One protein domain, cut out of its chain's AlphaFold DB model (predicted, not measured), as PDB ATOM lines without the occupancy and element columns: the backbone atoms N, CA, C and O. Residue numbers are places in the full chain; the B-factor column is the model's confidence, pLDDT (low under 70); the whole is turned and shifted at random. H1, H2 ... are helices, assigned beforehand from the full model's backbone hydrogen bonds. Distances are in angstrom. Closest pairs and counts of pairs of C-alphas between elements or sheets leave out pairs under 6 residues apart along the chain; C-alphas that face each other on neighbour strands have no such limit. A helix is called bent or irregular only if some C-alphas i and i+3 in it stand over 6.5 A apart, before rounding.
ATOM      1  N   ASN A  59     -10.975 -60.323 -36.762       89.75
ATOM      2  CA  ASN A  59     -12.011 -60.745 -35.832       89.75
ATOM      3  C   ASN A  59     -12.547 -59.533 -35.056       89.75
ATOM      4  O   ASN A  59     -12.036 -59.190 -33.986       89.75
ATOM      5  N   GLY A  60     -13.623 -58.922 -35.562       88.44
ATOM      6  CA  GLY A  60     -14.298 -57.784 -34.920       88.44
ATOM      7  C   GLY A  60     -14.939 -58.092 -33.558       88.44
ATOM      8  O   GLY A  60     -15.301 -57.176 -32.829       88.44
ATOM      9  N   LYS A  61     -15.051 -59.373 -33.169       89.19
ATOM     10  CA  LYS A  61     -15.579 -59.797 -31.856       89.19
ATOM     11  C   LYS A  61     -14.499 -59.900 -30.780       89.19
ATOM     12  O   LYS A  61     -14.801 -60.281 -29.650       89.19
ATOM     13  N   SER A  62     -13.242 -59.625 -31.125       86.56
ATOM     14  CA  SER A  62     -12.155 -59.563 -30.153       86.56
ATOM     15  C   SER A  62     -12.323 -58.334 -29.248       86.56
ATOM     16  O   SER A  62     -12.553 -57.245 -29.772       86.56
ATOM     17  N   PRO A  63     -12.109 -58.451 -27.925       82.25
ATOM     18  CA  PRO A  63     -12.114 -57.294 -27.024       82.25
ATOM     19  C   PRO A  63     -10.972 -56.299 -27.309       82.25
ATOM     20  O   PRO A  63     -10.987 -55.189 -26.800       82.25
ATOM     21  N   TYR A  64      -9.994 -56.676 -28.142       85.19
ATOM     22  CA  TYR A  64      -8.883 -55.816 -28.572       85.19
ATOM     23  C   TYR A  64      -9.060 -55.268 -29.996       85.19
ATOM     24  O   TYR A  64      -8.152 -54.626 -30.522       85.19
ATOM     25  N   ALA A  65     -10.185 -55.562 -30.660       88.94
ATOM     26  CA  ALA A  65     -10.409 -55.163 -32.048       88.94
ATOM     27  C   ALA A  65     -10.396 -53.634 -32.206       88.94
ATOM     28  O   ALA A  65      -9.715 -53.122 -33.091       88.94
ATOM     29  N   GLU A  66     -11.077 -52.903 -31.319       91.62
ATOM     30  CA  GLU A  66     -11.100 -51.436 -31.353       91.62
ATOM     31  C   GLU A  66      -9.701 -50.845 -31.143       91.62
ATOM     32  O   GLU A  66      -9.251 -50.010 -31.929       91.62
ATOM     33  N   GLU A  67      -8.974 -51.313 -30.124       88.12
ATOM     34  CA  GLU A  67      -7.611 -50.847 -29.856       88.12
ATOM     35  C   GLU A  67      -6.706 -51.076 -31.066       88.12
ATOM     36  O   GLU A  67      -5.933 -50.193 -31.445       88.12
ATOM     37  N   TYR A  68      -6.821 -52.241 -31.707       88.31
ATOM     38  CA  TYR A  68      -6.050 -52.550 -32.901       88.31
ATOM     39  C   TYR A  68      -6.438 -51.658 -34.087       88.31
ATOM     40  O   TYR A  68      -5.549 -51.165 -34.780       88.31
ATOM     41  N   ALA A  69      -7.726 -51.366 -34.283       90.69
ATOM     42  CA  ALA A  69      -8.187 -50.442 -35.319       90.69
ATOM     43  C   ALA A  69      -7.593 -49.036 -35.130       90.69
ATOM     44  O   ALA A  69      -7.070 -48.439 -36.070       90.69
ATOM     45  N   LEU A  70      -7.558 -48.535 -33.892       89.38
ATOM     46  CA  LEU A  70      -6.903 -47.265 -33.563       89.38
ATOM     47  C   LEU A  70      -5.381 -47.309 -33.805       89.38
ATOM     48  O   LEU A  70      -4.787 -46.314 -34.235       89.38
ATOM     49  N   CYS A  71      -4.734 -48.457 -33.573       86.88
ATOM     50  CA  CYS A  71      -3.318 -48.656 -33.898       86.88
ATOM     51  C   CYS A  71      -3.058 -48.615 -35.412       86.88
ATOM     52  O   CYS A  71      -2.059 -48.033 -35.848       86.88
ATOM     53  N   LEU A  72      -3.954 -49.201 -36.210       86.00
ATOM     54  CA  LEU A  72      -3.891 -49.157 -37.671       86.00
ATOM     55  C   LEU A  72      -3.985 -47.713 -38.177       86.00
ATOM     56  O   LEU A  72      -3.143 -47.307 -38.975       86.00
ATOM     57  N   ILE A  73      -4.891 -46.895 -37.628       87.19
ATOM     58  CA  ILE A  73      -4.983 -45.460 -37.960       87.19
ATOM     59  C   ILE A  73      -3.671 -44.730 -37.668       87.19
ATOM     60  O   ILE A  73      -3.169 -43.995 -38.516       87.19
ATOM     61  N   LYS A  74      -3.078 -44.946 -36.488       85.69
ATOM     62  CA  LYS A  74      -1.786 -44.333 -36.126       85.69
ATOM     63  C   LYS A  74      -0.631 -44.786 -37.019       85.69
ATOM     64  O   LYS A  74       0.364 -44.078 -37.124       85.69
ATOM     65  N   SER A  75      -0.778 -45.943 -37.655       82.56
ATOM     66  CA  SER A  75       0.172 -46.507 -38.616       82.56
ATOM     67  C   SER A  75      -0.181 -46.167 -40.073       82.56
ATOM     68  O   SER A  75       0.370 -46.787 -40.977       82.56
ATOM     69  N   ASP A  76      -1.106 -45.225 -40.291       89.31
ATOM     70  CA  ASP A  76      -1.620 -44.789 -41.599       89.31
ATOM     71  C   ASP A  76      -2.262 -45.904 -42.451       89.31
ATOM     72  O   ASP A  76      -2.327 -45.842 -43.675       89.31
ATOM     73  N   LYS A  77      -2.786 -46.938 -41.789       88.12
ATOM     74  CA  LYS A  77      -3.511 -48.067 -42.392       88.12
ATOM     75  C   LYS A  77      -5.018 -47.862 -42.293       88.12
ATOM     76  O   LYS A  77      -5.723 -48.535 -41.541       88.12
ATOM     77  N   GLN A  78      -5.497 -46.829 -42.978       93.38
ATOM     78  CA  GLN A  78      -6.872 -46.340 -42.841       93.38
ATOM     79  C   GLN A  78      -7.915 -47.303 -43.422       93.38
ATOM     80  O   GLN A  78      -9.036 -47.364 -42.917       93.38
ATOM     81  N   GLU A  79      -7.567 -48.059 -44.466       95.38
ATOM     82  CA  GLU A  79      -8.482 -49.018 -45.090       95.38
ATOM     83  C   GLU A  79      -8.693 -50.245 -44.207       95.38
ATOM     84  O   GLU A  79      -9.834 -50.634 -43.975       95.38
ATOM     85  N   GLU A  80      -7.618 -50.788 -43.638       92.75
ATOM     86  CA  GLU A  80      -7.684 -51.910 -42.703       92.75
ATOM     87  C   GLU A  80      -8.350 -51.505 -41.385       92.75
ATOM     88  O   GLU A  80      -9.104 -52.281 -40.800       92.75
ATOM     89  N   ALA A  81      -8.105 -50.276 -40.914       94.81
ATOM     90  CA  ALA A  81      -8.810 -49.734 -39.757       94.81
ATOM     91  C   ALA A  81     -10.319 -49.672 -40.008       94.81
ATOM     92  O   ALA A  81     -11.101 -50.063 -39.144       94.81
ATOM     93  N   LEU A  82     -10.723 -49.195 -41.189       96.00
ATOM     94  CA  LEU A  82     -12.126 -49.124 -41.572       96.00
ATOM     95  C   LEU A  82     -12.757 -50.516 -41.650       96.00
ATOM     96  O   LEU A  82     -13.823 -50.707 -41.078       96.00
ATOM     97  N   GLU A  83     -12.092 -51.475 -42.300       95.75
ATOM     98  CA  GLU A  83     -12.552 -52.868 -42.370       95.75
ATOM     99  C   GLU A  83     -12.782 -53.439 -40.967       95.75
ATOM    100  O   GLU A  83     -13.826 -54.027 -40.684       95.75
ATOM    101  N   LEU A  84     -11.831 -53.223 -40.057       94.50
ATOM    102  CA  LEU A  84     -11.948 -53.704 -38.690       94.50
ATOM    103  C   LEU A  84     -13.082 -53.008 -37.929       94.50
ATOM    104  O   LEU A  84     -13.825 -53.681 -37.218       94.50
ATOM    105  N   PHE A  85     -13.270 -51.697 -38.095       95.00
ATOM    106  CA  PHE A  85     -14.413 -50.999 -37.506       95.00
ATOM    107  C   PHE A  85     -15.752 -51.455 -38.082       95.00
ATOM    108  O   PHE A  85     -16.695 -51.616 -37.312       95.00
ATOM    109  N   ASP A  86     -15.842 -51.719 -39.385       94.00
ATOM    110  CA  ASP A  86     -17.043 -52.279 -40.010       94.00
ATOM    111  C   ASP A  86     -17.366 -53.665 -39.420       94.00
ATOM    112  O   ASP A  86     -18.523 -53.949 -39.106       94.00
ATOM    113  N   LEU A  87     -16.347 -54.501 -39.177       93.88
ATOM    114  CA  LEU A  87     -16.501 -55.805 -38.519       93.88
ATOM    115  C   LEU A  87     -16.892 -55.697 -37.042       93.88
ATOM    116  O   LEU A  87     -17.635 -56.545 -36.551       93.88
ATOM    117  N   ILE A  88     -16.385 -54.697 -36.313       92.12
ATOM    118  CA  ILE A  88     -16.809 -54.443 -34.929       92.12
ATOM    119  C   ILE A  88     -18.248 -53.942 -34.927       92.12
ATOM    120  O   ILE A  88     -19.049 -54.395 -34.119       92.12
ATOM    121  N   ALA A  89     -18.588 -53.003 -35.802       90.19
ATOM    122  CA  ALA A  89     -19.884 -52.352 -35.806       90.19
ATOM    123  C   ALA A  89     -21.006 -53.286 -36.278       90.19
ATOM    124  O   ALA A  89     -22.106 -53.253 -35.718       90.19
ATOM    125  N   GLU A  90     -20.726 -54.136 -37.269       86.38
ATOM    126  CA  GLU A  90     -21.740 -54.895 -38.008       86.38
ATOM    127  C   GLU A  90     -22.870 -53.933 -38.478       86.38
ATOM    128  O   GLU A  90     -22.602 -52.777 -38.834       86.38
ATOM    129  N   ASP A  91     -24.135 -54.368 -38.449       76.38
ATOM    130  CA  ASP A  91     -25.321 -53.550 -38.776       76.38
ATOM    131  C   ASP A  91     -26.001 -52.946 -37.532       76.38
ATOM    132  O   ASP A  91     -27.208 -52.698 -37.519       76.38
ATOM    133  N   ARG A  92     -25.253 -52.728 -36.444       80.06
ATOM    134  CA  ARG A  92     -25.837 -52.213 -35.200       80.06
ATOM    135  C   ARG A  92     -26.130 -50.723 -35.251       80.06
ATOM    136  O   ARG A  92     -25.334 -49.920 -35.741       80.06
ATOM    137  N   ASP A  93     -27.266 -50.369 -34.660       72.00
ATOM    138  CA  ASP A  93     -27.730 -48.990 -34.549       72.00
ATOM    139  C   ASP A  93     -27.093 -48.227 -33.384       72.00
ATOM    140  O   ASP A  93     -26.967 -47.007 -33.473       72.00
ATOM    141  N   ASP A  94     -26.698 -48.929 -32.320       73.81
ATOM    142  CA  ASP A  94     -26.156 -48.379 -31.081       73.81
ATOM    143  C   ASP A  94     -24.731 -48.894 -30.826       73.81
ATOM    144  O   ASP A  94     -24.511 -49.995 -30.311       73.81
ATOM    145  N   LEU A  95     -23.730 -48.088 -31.174       82.88
ATOM    146  CA  LEU A  95     -22.330 -48.511 -31.088       82.88
ATOM    147  C   LEU A  95     -21.596 -47.896 -29.905       82.88
ATOM    148  O   LEU A  95     -20.678 -48.532 -29.383       82.88
ATOM    149  N   LEU A  96     -22.005 -46.711 -29.450       80.88
ATOM    150  CA  LEU A  96     -21.314 -46.023 -28.369       80.88
ATOM    151  C   LEU A  96     -21.502 -46.769 -27.043       80.88
ATOM    152  O   LEU A  96     -22.623 -46.999 -26.578       80.88
ATOM    153  N   PHE A  97     -20.385 -47.125 -26.414       74.56
ATOM    154  CA  PHE A  97     -20.376 -47.699 -25.077       74.56
ATOM    155  C   PHE A  97     -20.572 -46.608 -24.019       74.56
ATOM    156  O   PHE A  97     -19.699 -45.761 -23.808       74.56
ATOM    157  N   LEU A  98     -21.713 -46.646 -23.331       69.69
ATOM    158  CA  LEU A  98     -22.029 -45.780 -22.196       69.69
ATOM    159  C   LEU A  98     -22.431 -46.635 -20.999       69.69
ATOM    160  O   LEU A  98     -23.173 -47.603 -21.145       69.69
ATOM    161  N   TYR A  99     -21.962 -46.251 -19.816       63.44
ATOM    162  CA  TYR A  99     -22.495 -46.752 -18.552       63.44
ATOM    163  C   TYR A  99     -23.700 -45.891 -18.156       63.44
ATOM    164  O   TYR A  99     -23.602 -44.665 -18.213       63.44
ATOM    165  N   ASP A 100     -24.800 -46.506 -17.714       52.62
ATOM    166  CA  ASP A 100     -25.923 -45.786 -17.093       52.62
ATOM    167  C   ASP A 100     -25.437 -45.109 -15.803       52.62
ATOM    168  O   ASP A 100     -25.153 -45.842 -14.848       52.62
ATOM    169  N   PRO A 101     -25.291 -43.763 -15.734       46.91
ATOM    170  CA  PRO A 101     -24.784 -43.071 -14.547       46.91
ATOM    171  C   PRO A 101     -25.566 -43.517 -13.309       46.91
ATOM    172  O   PRO A 101     -26.793 -43.640 -13.387       46.91
ATOM    173  N   PRO A 102     -24.930 -43.708 -12.133       38.72
ATOM    174  CA  PRO A 102     -25.730 -43.760 -10.923       38.72
ATOM    175  C   PRO A 102     -26.390 -42.380 -10.779       38.72
ATOM    176  O   PRO A 102     -25.916 -41.394 -11.348       38.72
ATOM    177  N   ASN A 103     -27.436 -42.269  -9.964       41.94
ATOM    178  CA  ASN A 103     -28.173 -41.017  -9.702       41.94
ATOM    179  C   ASN A 103     -27.310 -39.781  -9.318       41.94
ATOM    180  O   ASN A 103     -27.847 -38.689  -9.170       41.94
ATOM    181  N   CYS A 104     -25.995 -39.930  -9.138       40.06
ATOM    182  CA  CYS A 104     -25.016 -38.868  -8.912       40.06
ATOM    183  C   CYS A 104     -24.284 -38.356 -10.174       40.06
ATOM    184  O   CYS A 104     -23.399 -37.517 -10.033       40.06
ATOM    185  N   GLY A 105     -24.633 -38.805 -11.387       43.66
ATOM    186  CA  GLY A 105     -24.161 -38.183 -12.637       43.66
ATOM    187  C   GLY A 105     -22.717 -38.505 -13.037       43.66
ATOM    188  O   GLY A 105     -22.173 -37.870 -13.934       43.66
ATOM    189  N   SER A 106     -22.095 -39.497 -12.400       46.50
ATOM    190  CA  SER A 106     -20.679 -39.821 -12.596       46.50
ATOM    191  C   SER A 106     -20.484 -41.149 -13.325       46.50
ATOM    192  O   SER A 106     -19.928 -42.072 -12.740       46.50
ATOM    193  N   TYR A 107     -20.897 -41.271 -14.588       54.34
ATOM    194  CA  TYR A 107     -20.273 -42.259 -15.474       54.34
ATOM    195  C   TYR A 107     -20.076 -41.711 -16.868       54.34
ATOM    196  O   TYR A 107     -20.899 -40.964 -17.390       54.34
ATOM    197  N   ILE A 108     -18.929 -42.064 -17.436       58.09
ATOM    198  CA  ILE A 108     -18.400 -41.380 -18.593       58.09
ATOM    199  C   ILE A 108     -17.712 -42.431 -19.445       58.09
ATOM    200  O   ILE A 108     -16.847 -43.151 -18.955       58.09
ATOM    201  N   SER A 109     -18.205 -42.571 -20.672       62.75
ATOM    202  CA  SER A 109     -17.740 -43.483 -21.720       62.75
ATOM    203  C   SER A 109     -16.236 -43.785 -21.650       62.75
ATOM    204  O   SER A 109     -15.424 -42.868 -21.508       62.75
ATOM    205  N   GLU A 110     -15.850 -45.057 -21.770       73.19
ATOM    206  CA  GLU A 110     -14.432 -45.405 -21.909       73.19
ATOM    207  C   GLU A 110     -13.894 -44.934 -23.269       73.19
ATOM    208  O   GLU A 110     -14.612 -44.947 -24.270       73.19
ATOM    209  N   GLU A 111     -12.619 -44.526 -23.305       80.50
ATOM    210  CA  GLU A 111     -11.919 -44.135 -24.546       80.50
ATOM    211  C   GLU A 111     -11.999 -45.250 -25.589       80.50
ATOM    212  O   GLU A 111     -12.275 -44.989 -26.756       80.50
ATOM    213  N   VAL A 112     -11.841 -46.489 -25.125       84.06
ATOM    214  CA  VAL A 112     -11.980 -47.730 -25.883       84.06
ATOM    215  C   VAL A 112     -12.918 -48.643 -25.097       84.06
ATOM    216  O   VAL A 112     -12.794 -48.730 -23.878       84.06
ATOM    217  N   SER A 113     -13.854 -49.318 -25.760       83.75
ATOM    218  CA  SER A 113     -14.787 -50.225 -25.103       83.75
ATOM    219  C   SER A 113     -14.145 -51.582 -24.782       83.75
ATOM    220  O   SER A 113     -13.560 -52.212 -25.662       83.75
ATOM    221  N   PRO A 114     -14.336 -52.108 -23.558       74.94
ATOM    222  CA  PRO A 114     -13.979 -53.482 -23.223       74.94
ATOM    223  C   PRO A 114     -15.075 -54.488 -23.621       74.94
ATOM    224  O   PRO A 114     -14.921 -55.692 -23.405       74.94
ATOM    225  N   VAL A 115     -16.215 -54.017 -24.141       81.44
ATOM    226  CA  VAL A 115     -17.397 -54.840 -24.419       81.44
ATOM    227  C   VAL A 115     -17.455 -55.185 -25.896       81.44
ATOM    228  O   VAL A 115     -17.512 -54.310 -26.755       81.44
ATOM    229  N   ASN A 116     -17.509 -56.484 -26.193       81.00
ATOM    230  CA  ASN A 116     -17.529 -56.981 -27.564       81.00
ATOM    231  C   ASN A 116     -18.626 -56.314 -28.397       81.00
ATOM    232  O   ASN A 116     -19.825 -56.462 -28.136       81.00
ATOM    233  N   GLY A 117     -18.192 -55.629 -29.453       78.44
ATOM    234  CA  GLY A 117     -19.092 -55.003 -30.402       78.44
ATOM    235  C   GLY A 117     -19.746 -53.702 -29.932       78.44
ATOM    236  O   GLY A 117     -20.645 -53.179 -30.587       78.44
ATOM    237  N   LYS A 118     -19.303 -53.176 -28.798       86.25
ATOM    238  CA  LYS A 118     -19.434 -51.761 -28.492       86.25
ATOM    239  C   LYS A 118     -18.101 -51.093 -28.810       86.25
ATOM    240  O   LYS A 118     -17.073 -51.760 -28.897       86.25
ATOM    241  N   ILE A 119     -18.146 -49.792 -29.050       89.00
ATOM    242  CA  ILE A 119     -16.982 -48.982 -29.391       89.00
ATOM    243  C   ILE A 119     -16.948 -47.809 -28.408       89.00
ATOM    244  O   ILE A 119     -17.987 -47.222 -28.085       89.00
ATOM    245  N   GLY A 120     -15.766 -47.509 -27.882       88.44
ATOM    246  CA  GLY A 120     -15.529 -46.337 -27.051       88.44
ATOM    247  C   GLY A 120     -15.674 -45.043 -27.847       88.44
ATOM    248  O   GLY A 120     -15.803 -45.037 -29.076       88.44
ATOM    249  N   PHE A 121     -15.671 -43.908 -27.156       87.31
ATOM    250  CA  PHE A 121     -15.884 -42.623 -27.826       87.31
ATOM    251  C   PHE A 121     -14.780 -42.295 -28.847       87.31
ATOM    252  O   PHE A 121     -15.072 -41.698 -29.884       87.31
ATOM    253  N   GLU A 122     -13.530 -42.704 -28.591       90.00
ATOM    254  CA  GLU A 122     -12.410 -42.469 -29.510       90.00
ATOM    255  C   GLU A 122     -12.567 -43.331 -30.762       90.00
ATOM    256  O   GLU A 122     -12.420 -42.834 -31.880       90.00
ATOM    257  N   GLY A 123     -12.932 -44.608 -30.600       91.81
ATOM    258  CA  GLY A 123     -13.200 -45.496 -31.725       91.81
ATOM    259  C   GLY A 123     -14.349 -44.998 -32.598       91.81
ATOM    260  O   GLY A 123     -14.186 -44.933 -33.815       91.81
ATOM    261  N   ILE A 124     -15.473 -44.565 -32.007       93.19
ATOM    262  CA  ILE A 124     -16.605 -44.003 -32.766       93.19
ATOM    263  C   ILE A 124     -16.165 -42.763 -33.544       93.19
ATOM    264  O   ILE A 124     -16.472 -42.637 -34.730       93.19
ATOM    265  N   PHE A 125     -15.422 -41.861 -32.901       94.94
ATOM    266  CA  PHE A 125     -14.956 -40.630 -33.527       94.94
ATOM    267  C   PHE A 125     -14.039 -40.903 -34.723       94.94
ATOM    268  O   PHE A 125     -14.238 -40.350 -35.810       94.94
ATOM    269  N   GLN A 126     -13.048 -41.783 -34.556       95.62
ATOM    270  CA  GLN A 126     -12.124 -42.115 -35.637       95.62
ATOM    271  C   GLN A 126     -12.806 -42.917 -36.750       95.62
ATOM    272  O   GLN A 126     -12.569 -42.644 -37.929       95.62
ATOM    273  N   TYR A 127     -13.701 -43.843 -36.405       95.44
ATOM    274  CA  TYR A 127     -14.496 -44.583 -37.382       95.44
ATOM    275  C   TYR A 127     -15.367 -43.644 -38.222       95.44
ATOM    276  O   TYR A 127     -15.344 -43.702 -39.453       95.44
ATOM    277  N   ALA A 128     -16.061 -42.701 -37.581       96.06
ATOM    278  CA  ALA A 128     -16.856 -41.703 -38.280       96.06
ATOM    279  C   ALA A 128     -16.006 -40.869 -39.247       96.06
ATOM    280  O   ALA A 128     -16.422 -40.650 -40.382       96.06
ATOM    281  N   LYS A 129     -14.793 -40.461 -38.845       96.94
ATOM    282  CA  LYS A 129     -13.861 -39.734 -39.724       96.94
ATOM    283  C   LYS A 129     -13.472 -40.532 -40.968       96.94
ATOM    284  O   LYS A 129     -13.466 -39.961 -42.057       96.94
ATOM    285  N   LEU A 130     -13.190 -41.828 -40.827       96.50
ATOM    286  CA  LEU A 130     -12.906 -42.714 -41.965       96.50
ATOM    287  C   LEU A 130     -14.117 -42.838 -42.907       96.50
ATOM    288  O   LEU A 130     -13.963 -42.932 -44.127       96.50
ATOM    289  N   LEU A 131     -15.330 -42.792 -42.353       95.75
ATOM    290  CA  LEU A 131     -16.577 -42.895 -43.107       95.75
ATOM    291  C   LEU A 131     -17.008 -41.600 -43.806       95.75
ATOM    292  O   LEU A 131     -17.846 -41.690 -44.697       95.75
ATOM    293  N   ILE A 132     -16.463 -40.421 -43.476       96.00
ATOM    294  CA  ILE A 132     -16.922 -39.131 -44.043       96.00
ATOM    295  C   ILE A 132     -17.010 -39.173 -45.576       96.00
ATOM    296  O   ILE A 132     -17.981 -38.689 -46.155       96.00
ATOM    297  N   VAL A 133     -16.015 -39.771 -46.235       91.88
ATOM    298  CA  VAL A 133     -15.966 -39.856 -47.703       91.88
ATOM    299  C   VAL A 133     -16.748 -41.063 -48.229       91.88
ATOM    300  O   VAL A 133     -17.441 -40.955 -49.237       91.88
ATOM    301  N   LYS A 134     -16.647 -42.217 -47.559       92.81
ATOM    302  CA  LYS A 134     -17.200 -43.493 -48.050       92.81
ATOM    303  C   LYS A 134     -18.695 -43.662 -47.758       92.81
ATOM    304  O   LYS A 134     -19.417 -44.234 -48.567       92.81
ATOM    305  N   ASN A 135     -19.161 -43.181 -46.609       93.75
ATOM    306  CA  ASN A 135     -20.548 -43.263 -46.161       93.75
ATOM    307  C   ASN A 135     -20.887 -42.085 -45.218       93.75
ATOM    308  O   ASN A 135     -20.986 -42.267 -43.998       93.75
ATOM    309  N   PRO A 136     -21.097 -40.871 -45.764       93.31
ATOM    310  CA  PRO A 136     -21.329 -39.664 -44.966       93.31
ATOM    311  C   PRO A 136     -22.568 -39.762 -44.069       93.31
ATOM    312  O   PRO A 136     -22.573 -39.205 -42.978       93.31
ATOM    313  N   LYS A 137     -23.597 -40.516 -44.484       92.75
ATOM    314  CA  LYS A 137     -24.802 -40.743 -43.671       92.75
ATOM    315  C   LYS A 137     -24.493 -41.530 -42.398       92.75
ATOM    316  O   LYS A 137     -24.979 -41.179 -41.327       92.75
ATOM    317  N   ARG A 138     -23.684 -42.593 -42.504       91.62
ATOM    318  CA  ARG A 138     -23.249 -43.366 -41.331       91.62
ATOM    319  C   ARG A 138     -22.317 -42.533 -40.453       91.62
ATOM    320  O   ARG A 138     -22.501 -42.531 -39.244       91.62
ATOM    321  N   ALA A 139     -21.390 -41.779 -41.050       94.62
ATOM    322  CA  ALA A 139     -20.524 -40.859 -40.311       94.62
ATOM    323  C   ALA A 139     -21.331 -39.837 -39.490       94.62
ATOM    324  O   ALA A 139     -21.078 -39.678 -38.300       94.62
ATOM    325  N   GLU A 140     -22.336 -39.194 -40.098       95.50
ATOM    326  CA  GLU A 140     -23.215 -38.241 -39.411       95.50
ATOM    327  C   GLU A 140     -23.934 -38.892 -38.221       95.50
ATOM    328  O   GLU A 140     -23.900 -38.347 -37.122       95.50
ATOM    329  N   LYS A 141     -24.509 -40.091 -38.401       93.06
ATOM    330  CA  LYS A 141     -25.186 -40.829 -37.319       93.06
ATOM    331  C   LYS A 141     -24.258 -41.109 -36.130       93.06
ATOM    332  O   LYS A 141     -24.660 -40.924 -34.987       93.06
ATOM    333  N   LEU A 142     -23.020 -41.525 -36.394       92.88
ATOM    334  CA  LEU A 142     -22.032 -41.827 -35.352       92.88
ATOM    335  C   LEU A 142     -21.586 -40.575 -34.587       92.88
ATOM    336  O   LEU A 142     -21.463 -40.597 -33.365       92.88
ATOM    337  N   LEU A 143     -21.367 -39.466 -35.295       94.81
ATOM    338  CA  LEU A 143     -20.996 -38.197 -34.666       94.81
ATOM    339  C   LEU A 143     -22.155 -37.605 -33.855       94.81
ATOM    340  O   LEU A 143     -21.916 -37.007 -32.807       94.81
ATOM    341  N   LEU A 144     -23.401 -37.786 -34.312       93.25
ATOM    342  CA  LEU A 144     -24.591 -37.442 -33.532       93.25
ATOM    343  C   LEU A 144     -24.664 -38.269 -32.249       93.25
ATOM    344  O   LEU A 144     -24.931 -37.706 -31.195       93.25
ATOM    345  N   GLU A 145     -24.339 -39.562 -32.303       89.94
ATOM    346  CA  GLU A 145     -24.317 -40.416 -31.113       89.94
ATOM    347  C   GLU A 145     -23.360 -39.877 -30.032       89.94
ATOM    348  O   GLU A 145     -23.729 -39.822 -28.859       89.94
ATOM    349  N   ILE A 146     -22.172 -39.402 -30.427       90.12
ATOM    350  CA  ILE A 146     -21.229 -38.703 -29.536       90.12
ATOM    351  C   ILE A 146     -21.853 -37.402 -29.010       90.12
ATOM    352  O   ILE A 146     -21.897 -37.177 -27.802       90.12
ATOM    353  N   ALA A 147     -22.333 -36.534 -29.902       90.38
ATOM    354  CA  ALA A 147     -22.772 -35.189 -29.539       90.38
ATOM    355  C   ALA A 147     -24.038 -35.160 -28.663       90.38
ATOM    356  O   ALA A 147     -24.173 -34.275 -27.813       90.38
ATOM    357  N   GLU A 148     -24.953 -36.108 -28.873       88.12
ATOM    358  CA  GLU A 148     -26.233 -36.201 -28.170       88.12
ATOM    359  C   GLU A 148     -26.121 -36.929 -26.835       88.12
ATOM    360  O   GLU A 148     -26.790 -36.534 -25.879       88.12
ATOM    361  N   LYS A 149     -25.307 -37.993 -26.768       85.00
ATOM    362  CA  LYS A 149     -25.248 -38.851 -25.581       85.00
ATOM    363  C   LYS A 149     -24.152 -38.463 -24.589       85.00
ATOM    364  O   LYS A 149     -24.255 -38.829 -23.422       85.00
ATOM    365  N   ILE A 150     -23.112 -37.742 -25.017       81.50
ATOM    366  CA  ILE A 150     -22.068 -37.253 -24.109       81.50
ATOM    367  C   ILE A 150     -22.496 -35.899 -23.528       81.50
ATOM    368  O   ILE A 150     -22.690 -34.944 -24.291       81.50
ATOM    369  N   PRO A 151     -22.599 -35.782 -22.190       78.38
ATOM    370  CA  PRO A 151     -22.923 -34.522 -21.539       78.38
ATOM    371  C   PRO A 151     -21.910 -33.409 -21.859       78.38
ATOM    372  O   PRO A 151     -20.721 -33.689 -22.018       78.38
ATOM    373  N   PRO A 152     -22.340 -32.133 -21.882       73.81
ATOM    374  CA  PRO A 152     -21.444 -30.992 -22.089       73.81
ATOM    375  C   PRO A 152     -20.339 -30.855 -21.034       73.81
ATOM    376  O   PRO A 152     -19.262 -30.363 -21.346       73.81
ATOM    377  N   SER A 153     -20.596 -31.305 -19.802       75.81
ATOM    378  CA  SER A 153     -19.641 -31.300 -18.692       75.81
ATOM    379  C   SER A 153     -19.394 -32.734 -18.233       75.81
ATOM    380  O   SER A 153     -20.263 -33.361 -17.626       75.81
ATOM    381  N   CYS A 154     -18.244 -33.285 -18.622       69.56
ATOM    382  CA  CYS A 154     -17.977 -34.717 -18.551       69.56
ATOM    383  C   CYS A 154     -16.457 -35.003 -18.587       69.56
ATOM    384  O   CYS A 154     -15.853 -34.892 -19.651       69.56
ATOM    385  N   PRO A 155     -15.787 -35.348 -17.468       67.06
ATOM    386  CA  PRO A 155     -14.388 -35.786 -17.514       67.06
ATOM    387  C   PRO A 155     -14.220 -37.175 -18.165       67.06
ATOM    388  O   PRO A 155     -14.949 -38.092 -17.827       67.06
ATOM    389  N   PRO A 156     -13.193 -37.433 -18.987       71.50
ATOM    390  CA  PRO A 156     -11.960 -36.661 -19.124       71.50
ATOM    391  C   PRO A 156     -12.063 -35.502 -20.127       71.50
ATOM    392  O   PRO A 156     -12.891 -35.539 -21.025       71.50
ATOM    393  N   ILE A 157     -11.150 -34.524 -20.036       72.19
ATOM    394  CA  ILE A 157     -11.050 -33.385 -20.980       72.19
ATOM    395  C   ILE A 157     -11.019 -33.864 -22.441       72.19
ATOM    396  O   ILE A 157     -11.722 -33.314 -23.278       72.19
ATOM    397  N   HIS A 158     -10.298 -34.955 -22.728       79.88
ATOM    398  CA  HIS A 158     -10.231 -35.541 -24.073       79.88
ATOM    399  C   HIS A 158     -11.613 -35.909 -24.644       79.88
ATOM    400  O   HIS A 158     -11.860 -35.759 -25.836       79.88
ATOM    401  N   LEU A 159     -12.554 -36.334 -23.797       81.06
ATOM    402  CA  LEU A 159     -13.926 -36.601 -24.224       81.06
ATOM    403  C   LEU A 159     -14.637 -35.325 -24.693       81.06
ATOM    404  O   LEU A 159     -15.392 -35.350 -25.665       81.06
ATOM    405  N   LEU A 160     -14.389 -34.215 -23.998       82.00
ATOM    406  CA  LEU A 160     -14.936 -32.903 -24.337       82.00
ATOM    407  C   LEU A 160     -14.339 -32.390 -25.648       82.00
ATOM    408  O   LEU A 160     -15.077 -31.862 -26.479       82.00
ATOM    409  N   ASP A 161     -13.048 -32.640 -25.883       85.94
ATOM    410  CA  ASP A 161     -12.384 -32.355 -27.157       85.94
ATOM    411  C   ASP A 161     -13.014 -33.149 -28.308       85.94
ATOM    412  O   ASP A 161     -13.392 -32.573 -29.333       85.94
ATOM    413  N   VAL A 162     -13.208 -34.460 -28.126       89.00
ATOM    414  CA  VAL A 162     -13.866 -35.329 -29.116       89.00
ATOM    415  C   VAL A 162     -15.303 -34.878 -29.386       89.00
ATOM    416  O   VAL A 162     -15.726 -34.835 -30.547       89.00
ATOM    417  N   ARG A 163     -16.055 -34.491 -28.349       89.69
ATOM    418  CA  ARG A 163     -17.412 -33.948 -28.501       89.69
ATOM    419  C   ARG A 163     -17.398 -32.651 -29.311       89.69
ATOM    420  O   ARG A 163     -18.140 -32.545 -30.288       89.69
ATOM    421  N   ALA A 164     -16.551 -31.687 -28.952       92.06
ATOM    422  CA  ALA A 164     -16.452 -30.408 -29.651       92.06
ATOM    423  C   ALA A 164     -16.057 -30.592 -31.126       92.06
ATOM    424  O   ALA A 164     -16.670 -29.996 -32.016       92.06
ATOM    425  N   GLU A 165     -15.082 -31.459 -31.413       95.12
ATOM    426  CA  GLU A 165     -14.684 -31.759 -32.789       95.12
ATOM    427  C   GLU A 165     -15.767 -32.502 -33.575       95.12
ATOM    428  O   GLU A 165     -15.992 -32.195 -34.748       95.12
ATOM    429  N   SER A 166     -16.510 -33.406 -32.937       95.44
ATOM    430  CA  SER A 166     -17.652 -34.072 -33.573       95.44
ATOM    431  C   SER A 166     -18.717 -33.064 -34.005       95.44
ATOM    432  O   SER A 166     -19.182 -33.112 -35.144       95.44
ATOM    433  N   ILE A 167     -19.029 -32.078 -33.156       96.38
ATOM    434  CA  ILE A 167     -19.976 -31.000 -33.476       96.38
ATOM    435  C   ILE A 167     -19.458 -30.124 -34.629       96.38
ATOM    436  O   ILE A 167     -20.224 -29.783 -35.534       96.38
ATOM    437  N   LYS A 168     -18.156 -29.801 -34.667       96.94
ATOM    438  CA  LYS A 168     -17.553 -29.061 -35.795       96.94
ATOM    439  C   LYS A 168     -17.662 -29.832 -37.110       96.94
ATOM    440  O   LYS A 168     -17.913 -29.225 -38.153       96.94
ATOM    441  N   ILE A 169     -17.462 -31.151 -37.093       97.50
ATOM    442  CA  ILE A 169     -17.606 -31.987 -38.292       97.50
ATOM    443  C   ILE A 169     -19.075 -32.042 -38.726       97.50
ATOM    444  O   ILE A 169     -19.354 -31.797 -39.897       97.50
ATOM    445  N   LEU A 170     -20.014 -32.265 -37.803       97.50
ATOM    446  CA  LEU A 170     -21.458 -32.232 -38.079       97.50
ATOM    447  C   LEU A 170     -21.893 -30.902 -38.714       97.50
ATOM    448  O   LEU A 170     -22.617 -30.880 -39.708       97.50
ATOM    449  N   GLN A 171     -21.374 -29.778 -38.212       96.50
ATOM    450  CA  GLN A 171     -21.627 -28.460 -38.796       96.50
ATOM    451  C   GLN A 171     -21.150 -28.371 -40.250       96.50
ATOM    452  O   GLN A 171     -21.863 -27.824 -41.093       96.50
ATOM    453  N   LYS A 172     -19.978 -28.936 -40.567       95.75
ATOM    454  CA  LYS A 172     -19.458 -29.004 -41.944       95.75
ATOM    455  C   LYS A 172     -20.275 -29.944 -42.835       95.75
ATOM    456  O   LYS A 172     -20.387 -29.677 -44.027       95.75
ATOM    457  N   LEU A 173     -20.846 -31.009 -42.271       94.12
ATOM    458  CA  LEU A 173     -21.736 -31.944 -42.972       94.12
ATOM    459  C   LEU A 173     -23.145 -31.372 -43.215       94.12
ATOM    460  O   LEU A 173     -23.903 -31.933 -44.000       94.12
ATOM    461  N   GLY A 174     -23.481 -30.228 -42.610       94.88
ATOM    462  CA  GLY A 174     -24.747 -29.524 -42.826       94.88
ATOM    463  C   GLY A 174     -25.812 -29.786 -41.759       94.88
ATOM    464  O   GLY A 174     -26.950 -29.327 -41.911       94.88
ATOM    465  N   THR A 175     -25.461 -30.469 -40.667       95.62
ATOM    466  CA  THR A 175     -26.340 -30.661 -39.511       95.62
ATOM    467  C   THR A 175     -26.707 -29.297 -38.911       95.62
ATOM    468  O   THR A 175     -25.860 -28.426 -38.723       95.62
ATOM    469  N   LYS A 176     -27.996 -29.075 -38.624       94.44
ATOM    470  CA  LYS A 176     -28.500 -27.761 -38.170       94.44
ATOM    471  C   LYS A 176     -28.728 -27.677 -36.663       94.44
ATOM    472  O   LYS A 176     -28.688 -26.577 -36.110       94.44
ATOM    473  N   LYS A 177     -29.020 -28.810 -36.023       94.69
ATOM    474  CA  LYS A 177     -29.393 -28.902 -34.607       94.69
ATOM    475  C   LYS A 177     -28.924 -30.224 -34.002       94.69
ATOM    476  O   LYS A 177     -28.829 -31.204 -34.731       94.69
ATOM    477  N   ILE A 178     -28.702 -30.232 -32.690       91.75
ATOM    478  CA  ILE A 178     -28.401 -31.407 -31.857       91.75
ATOM    479  C   ILE A 178     -29.320 -31.310 -30.635       91.75
ATOM    480  O   ILE A 178     -29.345 -30.260 -29.998       91.75
ATOM    481  N   ASN A 179     -30.126 -32.335 -30.332       88.19
ATOM    482  CA  ASN A 179     -31.105 -32.297 -29.226       88.19
ATOM    483  C   ASN A 179     -31.970 -31.012 -29.191       88.19
ATOM    484  O   ASN A 179     -32.191 -30.415 -28.142       88.19
ATOM    485  N   ASN A 180     -32.457 -30.564 -30.356       90.00
ATOM    486  CA  ASN A 180     -33.200 -29.305 -30.573       90.00
ATOM    487  C   ASN A 180     -32.424 -27.989 -30.376       90.00
ATOM    488  O   ASN A 180     -32.961 -26.934 -30.724       90.00
ATOM    489  N   ILE A 181     -31.172 -28.033 -29.928       92.19
ATOM    490  CA  ILE A 181     -30.291 -26.870 -29.790       92.19
ATOM    491  C   ILE A 181     -29.669 -26.552 -31.161       92.19
ATOM    492  O   ILE A 181     -29.191 -27.469 -31.838       92.19
ATOM    493  N   PRO A 182     -29.677 -25.290 -31.632       96.62
ATOM    494  CA  PRO A 182     -28.940 -24.876 -32.827       96.62
ATOM    495  C   PRO A 182     -27.465 -25.287 -32.767       96.62
ATOM    496  O   PRO A 182     -26.802 -25.096 -31.755       96.62
ATOM    497  N   ILE A 183     -26.911 -25.797 -33.871       95.19
ATOM    498  CA  ILE A 183     -25.551 -26.368 -33.858       95.19
ATOM    499  C   ILE A 183     -24.456 -25.372 -33.442       95.19
ATOM    500  O   ILE A 183     -23.431 -25.774 -32.900       95.19
ATOM    501  N   LYS A 184     -24.672 -24.071 -33.676       94.75
ATOM    502  CA  LYS A 184     -23.762 -23.013 -33.216       94.75
ATOM    503  C   LYS A 184     -23.734 -22.922 -31.689       94.75
ATOM    504  O   LYS A 184     -22.655 -22.933 -31.116       94.75
ATOM    505  N   GLU A 185     -24.906 -22.909 -31.060       93.38
ATOM    506  CA  GLU A 185     -25.050 -22.863 -29.600       93.38
ATOM    507  C   GLU A 185     -24.499 -24.143 -28.958       93.38
ATOM    508  O   GLU A 185     -23.743 -24.076 -27.996       93.38
ATOM    509  N   ALA A 186     -24.777 -25.312 -29.550       92.62
ATOM    510  CA  ALA A 186     -24.223 -26.586 -29.084       92.62
ATOM    511  C   ALA A 186     -22.681 -26.619 -29.146       92.62
ATOM    512  O   ALA A 186     -22.035 -27.216 -28.284       92.62
ATOM    513  N   LEU A 187     -22.082 -25.981 -30.160       93.44
ATOM    514  CA  LEU A 187     -20.629 -25.861 -30.284       93.44
ATOM    515  C   LEU A 187     -20.045 -24.902 -29.241       93.44
ATOM    516  O   LEU A 187     -19.021 -25.215 -28.639       93.44
ATOM    517  N   GLU A 188     -20.682 -23.752 -29.022       92.19
ATOM    518  CA  GLU A 188     -20.279 -22.789 -27.990       92.19
ATOM    519  C   GLU A 188     -20.306 -23.433 -26.598       92.19
ATOM    520  O   GLU A 188     -19.328 -23.333 -25.857       92.19
ATOM    521  N   GLU A 189     -21.369 -24.181 -26.288       89.62
ATOM    522  CA  GLU A 189     -21.501 -24.943 -25.044       89.62
ATOM    523  C   GLU A 189     -20.429 -26.037 -24.919       89.62
ATOM    524  O   GLU A 189     -19.872 -26.246 -23.844       89.62
ATOM    525  N   ALA A 190     -20.103 -26.747 -26.004       86.94
ATOM    526  CA  ALA A 190     -19.049 -27.762 -25.976       86.94
ATOM    527  C   ALA A 190     -17.671 -27.163 -25.673       86.94
ATOM    528  O   ALA A 190     -16.905 -27.752 -24.916       86.94
ATOM    529  N   ILE A 191     -17.367 -25.993 -26.240       87.19
ATOM    530  CA  ILE A 191     -16.074 -25.323 -26.073       87.19
ATOM    531  C   ILE A 191     -15.949 -24.683 -24.686       87.19
ATOM    532  O   ILE A 191     -14.869 -24.707 -24.095       87.19
ATOM    533  N   SER A 192     -17.036 -24.129 -24.134       83.50
ATOM    534  CA  SER A 192     -16.998 -23.443 -22.834       83.50
ATOM    535  C   SER A 192     -16.617 -24.356 -21.666       83.50
ATOM    536  O   SER A 192     -16.176 -23.861 -20.636       83.50
ATOM    537  N   HIS A 193     -16.783 -25.670 -21.824       71.06
ATOM    538  CA  HIS A 193     -16.512 -26.672 -20.793       71.06
ATOM    539  C   HIS A 193     -15.164 -27.398 -20.974       71.06
ATOM    540  O   HIS A 193     -14.859 -28.294 -20.194       71.06
ATOM    541  N   GLN A 194     -14.339 -27.023 -21.965       67.69
ATOM    542  CA  GLN A 194     -13.003 -27.614 -22.176       67.69
ATOM    543  C   GLN A 194     -11.932 -27.119 -21.171       67.69
ATOM    544  O   GLN A 194     -10.809 -27.622 -21.207       67.69
TER     545      GLN A 194
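This is residues 59 to 194 of the 195 residues of an uncharacterized protein of Parcubacteria group bacterium GW2011_GWD2_38_11 (UniProt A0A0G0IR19). Three helices, H5, H4 and H3, make an up-and-down bundle whose centres form a triangle; H6 packs on H5 at one side, and the hairpin of H1 and H2 crosses H3 at the other. A long loop, residues 90 to 120, joins H2 to H3, and its residues 98 to 109 lie beyond the end of the bundle where H3 begins. The printed part has 136 residues, with six named helices, H1 to H6 in chain order, and no named strand: all helix. It is compact, with a radius of gyration of the C-alphas of 14.4 A and spans of 39 by 35 by 26 A.

H5, residues 157 to 173, touches H4, residues 136 to 149, in a hairpin at a steep tilt of 41 degrees; C-alphas 143 and 166 are closest, 5.4 A. H6, residues 183 to 192, forms a hairpin with H5 at 20 degrees, a shallow tilt; C-alphas 164 and 190 are closest, 5.2 A. The hub is H3, residues 121 to 134, irregular, with C-alphas 130 and 133 7.1 A apart. It forms a hairpin with H4, C-alphas 128 and 139 being closest at 4.3 A. H3 touches H5 with residues 121 to 125 alone, C-alphas 125 and 162 being closest at 7.0 A. H2, residues 78 to 89, touches H3 at a steep tilt of 63 degrees, C-alphas 85 and 127 being closest at 6.4 A. H1, residues 65 to 74, forms a hairpin with H2, C-alphas 69 and 81 being closest at 4.5 A. Every O i to N i+4 pair is within hydrogen-bond range in H1, H2, H4, H5 and H6, and 8 of 10 in H3.

H5 is 24.5 A long, H3 20.3 A and H4 19.8 A. H1 begins at C-alpha 65 (-10.409, -55.163, -32.048); H6 ends at C-alpha 192 (-16.998, -23.443, -22.834).

The C-alphas of Asp 76 and Asn 103, 41.7 A apart, are the two farthest apart. The printed part has no cut; H2 to H3 is the long link. Residues 98 to 109, 154 to 155 and 194 have pLDDT under 70.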